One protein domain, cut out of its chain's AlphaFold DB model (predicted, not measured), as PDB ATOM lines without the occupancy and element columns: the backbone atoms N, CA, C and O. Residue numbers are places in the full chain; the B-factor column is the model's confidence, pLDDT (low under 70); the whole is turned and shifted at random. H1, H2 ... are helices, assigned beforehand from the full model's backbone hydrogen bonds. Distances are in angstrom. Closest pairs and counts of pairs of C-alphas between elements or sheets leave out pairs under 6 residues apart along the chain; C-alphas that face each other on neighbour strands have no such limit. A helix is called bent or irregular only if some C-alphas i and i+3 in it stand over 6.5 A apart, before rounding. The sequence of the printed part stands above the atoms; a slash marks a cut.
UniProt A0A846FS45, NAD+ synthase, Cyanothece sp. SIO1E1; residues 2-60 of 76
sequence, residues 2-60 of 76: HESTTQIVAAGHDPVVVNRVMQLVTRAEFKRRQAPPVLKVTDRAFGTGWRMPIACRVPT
ATOM      1  N   HIS A   2      65.325 152.781 -43.184       70.06
ATOM      2  CA  HIS A   2      65.486 151.611 -42.318       70.06
ATOM      3  C   HIS A   2      66.855 151.014 -42.633       70.06
ATOM      4  O   HIS A   2      66.998 150.367 -43.664       70.06
ATOM      5  N   GLU A   3      67.845 151.275 -41.789       79.38
ATOM      6  CA  GLU A   3      69.218 150.835 -42.030       79.38
ATOM      7  C   GLU A   3      69.565 149.661 -41.121       79.38
ATOM      8  O   GLU A   3      69.194 149.631 -39.943       79.38
ATOM      9  N   SER A   4      70.254 148.666 -41.674       80.06
ATOM     10  CA  SER A   4      70.817 147.575 -40.882       80.06
ATOM     11  C   SER A   4      72.036 148.063 -40.100       80.06
ATOM     12  O   SER A   4      72.706 149.023 -40.475       80.06
ATOM     13  N   THR A   5      72.394 147.349 -39.034       78.25
ATOM     14  CA  THR A   5      73.623 147.626 -38.272       78.25
ATOM     15  C   THR A   5      74.867 147.653 -39.163       78.25
ATOM     16  O   THR A   5      75.752 148.476 -38.953       78.25
ATOM     17  N   THR A   6      74.911 146.811 -40.199       78.50
ATOM     18  CA  THR A   6      75.995 146.776 -41.190       78.50
ATOM     19  C   THR A   6      76.056 148.033 -42.055       78.50
ATOM     20  O   THR A   6      77.150 148.525 -42.318       78.50
ATOM     21  N   GLN A   7      74.910 148.594 -42.454       81.00
ATOM     22  CA  GLN A   7      74.850 149.844 -43.220       81.00
ATOM     23  C   GLN A   7      75.276 151.047 -42.374       81.00
ATOM     24  O   GLN A   7      75.995 151.908 -42.867       81.00
ATOM     25  N   ILE A   8      74.918 151.064 -41.088       83.50
ATOM     26  CA  ILE A   8      75.323 152.124 -40.150       83.50
ATOM     27  C   ILE A   8      76.846 152.113 -39.953       83.50
ATOM     28  O   ILE A   8      77.485 153.161 -39.959       83.50
ATOM     29  N   VAL A   9      77.455 150.931 -39.828       83.06
ATOM     30  CA  VAL A   9      78.921 150.813 -39.753       83.06
ATOM     31  C   VAL A   9      79.579 151.223 -41.076       83.06
ATOM     32  O   VAL A   9      80.578 151.936 -41.065       83.06
ATOM     33  N   ALA A  10      78.999 150.834 -42.217       81.12
ATOM     34  CA  ALA A  10      79.483 151.233 -43.540       81.12
ATOM     35  C   ALA A  10      79.376 152.750 -43.792       81.12
ATOM     36  O   ALA A  10      80.188 153.301 -44.530       81.12
ATOM     37  N   ALA A  11      78.433 153.435 -43.139       82.94
ATOM     38  CA  ALA A  11      78.310 154.891 -43.163       82.94
ATOM     39  C   ALA A  11      79.413 155.622 -42.363       82.94
ATOM     40  O   ALA A  11      79.430 156.850 -42.330       82.94
ATOM     41  N   GLY A  12      80.346 154.889 -41.737       84.12
ATOM     42  CA  GLY A  12      81.515 155.445 -41.045       84.12
ATOM     43  C   GLY A  12      81.388 155.507 -39.522       84.12
ATOM     44  O   GLY A  12      82.213 156.142 -38.867       84.12
ATOM     45  N   HIS A  13      80.375 154.865 -38.933       84.25
ATOM     46  CA  HIS A  13      80.212 154.811 -37.480       84.25
ATOM     47  C   HIS A  13      81.026 153.678 -36.840       84.25
ATOM     48  O   HIS A  13      81.129 152.576 -37.380       84.25
ATOM     49  N   ASP A  14      81.560 153.938 -35.642       84.50
ATOM     50  CA  ASP A  14      82.331 152.957 -34.876       84.50
ATOM     51  C   ASP A  14      81.458 151.727 -34.532       84.50
ATOM     52  O   ASP A  14      80.397 151.860 -33.909       84.50
ATOM     53  N   PRO A  15      81.900 150.513 -34.893       83.19
ATOM     54  CA  PRO A  15      81.171 149.264 -34.673       83.19
ATOM     55  C   PRO A  15      80.915 148.980 -33.192       83.19
ATOM     56  O   PRO A  15      79.877 148.420 -32.840       83.19
ATOM     57  N   VAL A  16      81.838 149.363 -32.311       86.44
ATOM     58  CA  VAL A  16      81.734 149.181 -30.865       86.44
ATOM     59  C   VAL A  16      80.601 150.050 -30.344       86.44
ATOM     60  O   VAL A  16      79.769 149.587 -29.559       86.44
ATOM     61  N   VAL A  17      80.522 151.290 -30.829       88.19
ATOM     62  CA  VAL A  17      79.458 152.229 -30.471       88.19
ATOM     63  C   VAL A  17      78.113 151.744 -31.004       88.19
ATOM     64  O   VAL A  17      77.161 151.659 -30.229       88.19
ATOM     65  N   VAL A  18      78.031 151.351 -32.279       87.50
ATOM     66  CA  VAL A  18      76.794 150.825 -32.885       87.50
ATOM     67  C   VAL A  18      76.286 149.607 -32.109       87.50
ATOM     68  O   VAL A  18      75.116 149.555 -31.723       87.50
ATOM     69  N   ASN A  19      77.173 148.664 -31.790       87.25
ATOM     70  CA  ASN A  19      76.836 147.473 -31.012       87.25
ATOM     71  C   ASN A  19      76.346 147.811 -29.606       87.25
ATOM     72  O   ASN A  19      75.339 147.266 -29.145       87.25
ATOM     73  N   ARG A  20      77.025 148.739 -28.928       89.19
ATOM     74  CA  ARG A  20      76.631 149.196 -27.595       89.19
ATOM     75  C   ARG A  20      75.252 149.850 -27.620       89.19
ATOM     76  O   ARG A  20      74.415 149.523 -26.781       89.19
ATOM     77  N   VAL A  21      74.996 150.740 -28.577       90.56
ATOM     78  CA  VAL A  21      73.700 151.417 -28.718       90.56
ATOM     79  C   VAL A  21      72.594 150.402 -28.994       90.56
ATOM     80  O   VAL A  21      71.573 150.431 -28.311       90.56
ATOM     81  N   MET A  22      72.812 149.447 -29.902       88.94
ATOM     82  CA  MET A  22      71.838 148.386 -30.183       88.94
ATOM     83  C   MET A  22      71.483 147.581 -28.928       88.94
ATOM     84  O   MET A  22      70.304 147.389 -28.631       88.94
ATOM     85  N   GLN A  23      72.481 147.174 -28.138       88.50
ATOM     86  CA  GLN A  23      72.247 146.464 -26.877       88.50
ATOM     87  C   GLN A  23      71.458 147.305 -25.865       88.50
ATOM     88  O   GLN A  23      70.566 146.785 -25.188       88.50
ATOM     89  N   LEU A  24      71.774 148.597 -25.750       90.38
ATOM     90  CA  LEU A  24      71.072 149.510 -24.849       90.38
ATOM     91  C   LEU A  24      69.611 149.699 -25.267       90.38
ATOM     92  O   LEU A  24      68.727 149.605 -24.417       90.38
ATOM     93  N   VAL A  25      69.348 149.892 -26.562       90.31
ATOM     94  CA  VAL A  25      67.992 150.055 -27.106       90.31
ATOM     95  C   VAL A  25      67.149 148.805 -26.856       90.31
ATOM     96  O   VAL A  25      66.023 148.917 -26.376       90.31
ATOM     97  N   THR A  26      67.693 147.606 -27.096       89.19
ATOM     98  CA  THR A  26      66.975 146.350 -26.818       89.19
ATOM     99  C   THR A  26      66.632 146.208 -25.338       89.19
ATOM    100  O   THR A  26      65.492 145.903 -24.995       89.19
ATOM    101  N   ARG A  27      67.584 146.483 -24.438       89.75
ATOM    102  CA  ARG A  27      67.349 146.411 -22.985       89.75
ATOM    103  C   ARG A  27      66.358 147.470 -22.494       89.75
ATOM    104  O   ARG A  27      65.655 147.245 -21.510       89.75
ATOM    105  N   ALA A  28      66.288 148.617 -23.165       91.06
ATOM    106  CA  ALA A  28      65.382 149.703 -22.814       91.06
ATOM    107  C   ALA A  28      63.914 149.432 -23.195       91.06
ATOM    108  O   ALA A  28      63.028 150.077 -22.637       91.06
ATOM    109  N   GLU A  29      63.628 148.464 -24.076       91.12
ATOM    110  CA  GLU A  29      62.262 148.167 -24.540       91.12
ATOM    111  C   GLU A  29      61.315 147.800 -23.385       91.12
ATOM    112  O   GLU A  29      60.162 148.233 -23.365       91.12
ATOM    113  N   PHE A  30      61.809 147.066 -22.382       90.62
ATOM    114  CA  PHE A  30      61.047 146.753 -21.169       90.62
ATOM    115  C   PHE A  30      60.610 148.021 -20.427       90.62
ATOM    116  O   PHE A  30      59.436 148.178 -20.096       90.62
ATOM    117  N   LYS A  31      61.544 148.958 -20.224       90.06
ATOM    118  CA  LYS A  31      61.275 150.224 -19.528       90.06
ATOM    119  C   LYS A  31      60.313 151.098 -20.329       90.06
ATOM    120  O   LYS A  31      59.408 151.695 -19.760       90.06
ATOM    121  N   ARG A  32      60.458 151.119 -21.658       89.19
ATOM    122  CA  ARG A  32      59.581 151.870 -22.566       89.19
ATOM    123  C   ARG A  32      58.125 151.421 -22.466       89.19
ATOM    124  O   ARG A  32      57.240 152.264 -22.498       89.19
ATOM    125  N   ARG A  33      57.864 150.115 -22.340       86.38
ATOM    126  CA  ARG A  33      56.488 149.603 -22.205       86.38
ATOM    127  C   ARG A  33      55.824 149.941 -20.880       86.38
ATOM    128  O   ARG A  33      54.602 149.959 -20.829       86.38
ATOM    129  N   GLN A  34      56.611 150.188 -19.839       90.25
ATOM    130  CA  GLN A  34      56.100 150.634 -18.543       90.25
ATOM    131  C   GLN A  34      55.936 152.155 -18.460       90.25
ATOM    132  O   GLN A  34      55.314 152.646 -17.521       90.25
ATOM    133  N   ALA A  35      56.497 152.908 -19.410       85.19
ATOM    134  CA  ALA A  35      56.382 154.355 -19.417       85.19
ATOM    135  C   ALA A  35      54.935 154.788 -19.729       85.19
ATOM    136  O   ALA A  35      54.259 154.145 -20.541       85.19
ATOM    137  N   PRO A  36      54.457 155.886 -19.121       85.50
ATOM    138  CA  PRO A  36      53.158 156.454 -19.452       85.50
ATOM    139  C   PRO A  36      53.101 156.880 -20.929       85.50
ATOM    140  O   PRO A  36      54.142 157.127 -21.547       85.50
ATOM    141  N   PRO A  37      51.901 156.984 -21.524       82.88
ATOM    142  CA  PRO A  37      51.752 157.435 -22.902       82.88
ATOM    143  C   PRO A  37      52.309 158.858 -23.078       82.88
ATOM    144  O   PRO A  37      51.936 159.775 -22.351       82.88
ATOM    145  N   VAL A  38      53.195 159.037 -24.063       81.75
ATOM    146  CA  VAL A  38      53.859 160.316 -24.376       81.75
ATOM    147  C   VAL A  38      53.354 160.863 -25.714       81.75
ATOM    148  O   VAL A  38      53.109 160.099 -26.655       81.75
ATOM    149  N   LEU A  39      53.231 162.191 -25.815       82.00
ATOM    150  CA  LEU A  39      52.937 162.897 -27.065       82.00
ATOM    151  C   LEU A  39      54.085 162.724 -28.069       82.00
ATOM    152  O   LEU A  39      55.258 162.890 -27.737       82.00
ATOM    153  N   LYS A  40      53.745 162.387 -29.314       80.19
ATOM    154  CA  LYS A  40      54.723 162.139 -30.380       80.19
ATOM    155  C   LYS A  40      54.869 163.377 -31.255       80.19
ATOM    156  O   LYS A  40      53.868 163.918 -31.704       80.19
ATOM    157  N   VAL A  41      56.112 163.761 -31.534       86.19
ATOM    158  CA  VAL A  41      56.451 164.876 -32.442       86.19
ATOM    159  C   VAL A  41      57.097 164.370 -33.738       86.19
ATOM    160  O   VAL A  41      57.121 165.076 -34.736       86.19
ATOM    161  N   THR A  42      57.600 163.130 -33.743       83.00
ATOM    162  CA  THR A  42      58.269 162.517 -34.896       83.00
ATOM    163  C   THR A  42      57.488 161.322 -35.436       83.00
ATOM    164  O   THR A  42      56.888 160.558 -34.670       83.00
ATOM    165  N   ASP A  43      57.574 161.108 -36.754       78.81
ATOM    166  CA  ASP A  43      56.923 159.995 -37.468       78.81
ATOM    167  C   ASP A  43      57.304 158.619 -36.906       78.81
ATOM    168  O   ASP A  43      56.532 157.660 -36.964       78.81
ATOM    169  N   ARG A  44      58.502 158.514 -36.316       78.12
ATOM    170  CA  ARG A  44      59.067 157.269 -35.786       78.12
ATOM    171  C   ARG A  44      59.411 157.348 -34.299       78.12
ATOM    172  O   ARG A  44      60.477 156.917 -33.867       78.12
ATOM    173  N   ALA A  45      58.494 157.889 -33.505       83.62
ATOM    174  CA  ALA A  45      58.634 157.930 -32.054       83.62
ATOM    175  C   ALA A  45      58.439 156.553 -31.383       83.62
ATOM    176  O   ALA A  45      57.731 155.667 -31.874       83.62
ATOM    177  N   PHE A  46      59.007 156.421 -30.184       79.38
ATOM    178  CA  PHE A  46      58.984 155.255 -29.295       79.38
ATOM    179  C   PHE A  46      57.599 154.930 -28.690       79.38
ATOM    180  O   PHE A  46      57.459 154.740 -27.487       79.38
ATOM    181  N   GLY A  47      56.562 154.778 -29.517       76.19
ATOM    182  CA  GLY A  47      55.208 154.386 -29.099       76.19
ATOM    183  C   GLY A  47      54.646 153.241 -29.941       76.19
ATOM    184  O   GLY A  47      55.337 152.263 -30.199       76.19
ATOM    185  N   THR A  48      53.394 153.362 -30.380       71.94
ATOM    186  CA  THR A  48      52.632 152.336 -31.127       71.94
ATOM    187  C   THR A  48      53.313 151.788 -32.389       71.94
ATOM    188  O   THR A  48      53.141 150.612 -32.695       71.94
ATOM    189  N   GLY A  49      54.077 152.621 -33.105       76.69
ATOM    190  CA  GLY A  49      54.763 152.248 -34.351       76.69
ATOM    191  C   GLY A  49      56.125 151.575 -34.149       76.69
ATOM    192  O   GLY A  49      56.686 151.035 -35.096       76.69
ATOM    193  N   TRP A  50      56.654 151.574 -32.921       82.06
ATOM    194  CA  TRP A  50      57.889 150.879 -32.568       82.06
ATOM    195  C   TRP A  50      57.537 149.632 -31.764       82.06
ATOM    196  O   TRP A  50      56.961 149.729 -30.677       82.06
ATOM    197  N   ARG A  51      57.867 148.445 -32.279       81.56
ATOM    198  CA  ARG A  51      57.626 147.175 -31.587       81.56
ATOM    199  C   ARG A  51      58.853 146.286 -31.696       81.56
ATOM    200  O   ARG A  51      59.136 145.755 -32.761       81.56
ATOM    201  N   MET A  52      59.545 146.119 -30.573       85.12
ATOM    202  CA  MET A  52      60.624 145.146 -30.416       85.12
ATOM    203  C   MET A  52      60.208 144.098 -29.374       85.12
ATOM    204  O   MET A  52      59.520 144.432 -28.410       85.12
ATOM    205  N   PRO A  53      60.559 142.816 -29.525       87.19
ATOM    206  CA  PRO A  53      60.342 141.830 -28.465       87.19
ATOM    207  C   PRO A  53      61.140 142.200 -27.197       87.19
ATOM    208  O   PRO A  53      62.293 142.609 -27.299       87.19
ATOM    209  N   ILE A  54      60.539 142.057 -26.004       85.81
ATOM    210  CA  ILE A  54      61.224 142.341 -24.720       85.81
ATOM    211  C   ILE A  54      62.302 141.286 -24.445       85.81
ATOM    212  O   ILE A  54      63.435 141.617 -24.109       85.81
ATOM    213  N   ALA A  55      61.941 140.011 -24.581       87.19
ATOM    214  CA  ALA A  55      62.837 138.885 -24.362       87.19
ATOM    215  C   ALA A  55      63.384 138.407 -25.711       87.19
ATOM    216  O   ALA A  55      62.894 137.446 -26.297       87.19
ATOM    217  N   CYS A  56      64.369 139.127 -26.240       84.88
ATOM    218  CA  CYS A  56      65.063 138.747 -27.464       84.88
ATOM    219  C   CYS A  56      66.557 139.004 -27.319       84.88
ATOM    220  O   CYS A  56      66.986 140.022 -26.773       84.88
ATOM    221  N   ARG A  57      67.357 138.067 -27.825       80.56
ATOM    222  CA  ARG A  57      68.800 138.231 -27.930       80.56
ATOM    223  C   ARG A  57      69.106 138.872 -29.274       80.56
ATOM    224  O   ARG A  57      68.989 138.213 -30.302       80.56
ATOM    225  N   VAL A  58      69.526 140.133 -29.259       76.62
ATOM    226  CA  VAL A  58      70.127 140.735 -30.450       76.62
ATOM    227  C   VAL A  58      71.491 140.083 -30.692       76.62
ATOM    228  O   VAL A  58      72.332 140.096 -29.786       76.62
ATOM    229  N   PRO A  59      71.719 139.458 -31.860       70.31
ATOM    230  CA  PRO A  59      73.044 138.975 -32.201       70.31
ATOM    231  C   PRO A  59      73.964 140.184 -32.337       70.31
ATOM    232  O   PRO A  59      73.659 141.125 -33.066       70.31
ATOM    233  N   THR A  60      75.072 140.180 -31.600       62.81
ATOM    234  CA  THR A  60      76.119 141.190 -31.746       62.81
ATOM    235  C   THR A  60      76.808 140.948 -33.092       62.81
ATOM    236  O   THR A  60      77.415 139.886 -33.245       62.81
TER     237      THR A  60
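AT A GLANCE: This is residues 2 to 60 of the 76 residues of the protein "NAD+ synthase" of Cyanothece sp. SIO1E1 (UniProt A0A846FS45). One long, kinked helix, H2, makes the backbone of a loose model; the short helix H1 folds back at its first end to form a lopsided helical hairpin, and a long tail without named elements, residues 35 to 60, leaves its other end. This tail swings out in a loop, where residues 40 to 45 stand free, then returns past H2, with residues 53 to 60 running back alongside it toward the end where H2 begins. The printed part has 59 residues with two named helices, H1 then H2, and no named strand; the class is all helix, though under half of the residues, 26 of 59, are in named elements. The whole is loose, with a radius of gyration of the C-alphas of 13.0 A, and spans 35 by 26 by 14 A.

HOW THE PARTS SIT: H2, residues 15 to 34, has a kink of 35 degrees near residue 27. It is irregular, but only just: C-alphas 27 and 30 are 6.6 A apart. H1, residues 5 to 10, touches H2, which takes part with residues 15 to 19 alone; the closest C-alphas, those of Val 9 and Pro 15, are 5.8 A apart. The two form a helical hairpin and run opposite ways at a shallow tilt of 33 degrees, only just short of steep. Every O i to N i+4 pair is within hydrogen-bond range in H1, and 14 of 16 are in H2.

IN THESE COORDINATES: H2 measures 29.8 A from C-alpha 15 at (81.171, 149.264, -34.673) to C-alpha 34 at (56.100, 150.634, -18.543). H1 measures 8.7 A and begins at C-alpha 5, at (73.623, 147.626, -38.272).

THE WHOLE: The two C-alphas farthest apart, those of Ala 10 and Pro 36, are 36.1 A apart. The printed part has no cut, and the link from H1 to H2 is tight. The mean pLDDT of the printed part is 83.5, and residue 60 alone is under 70.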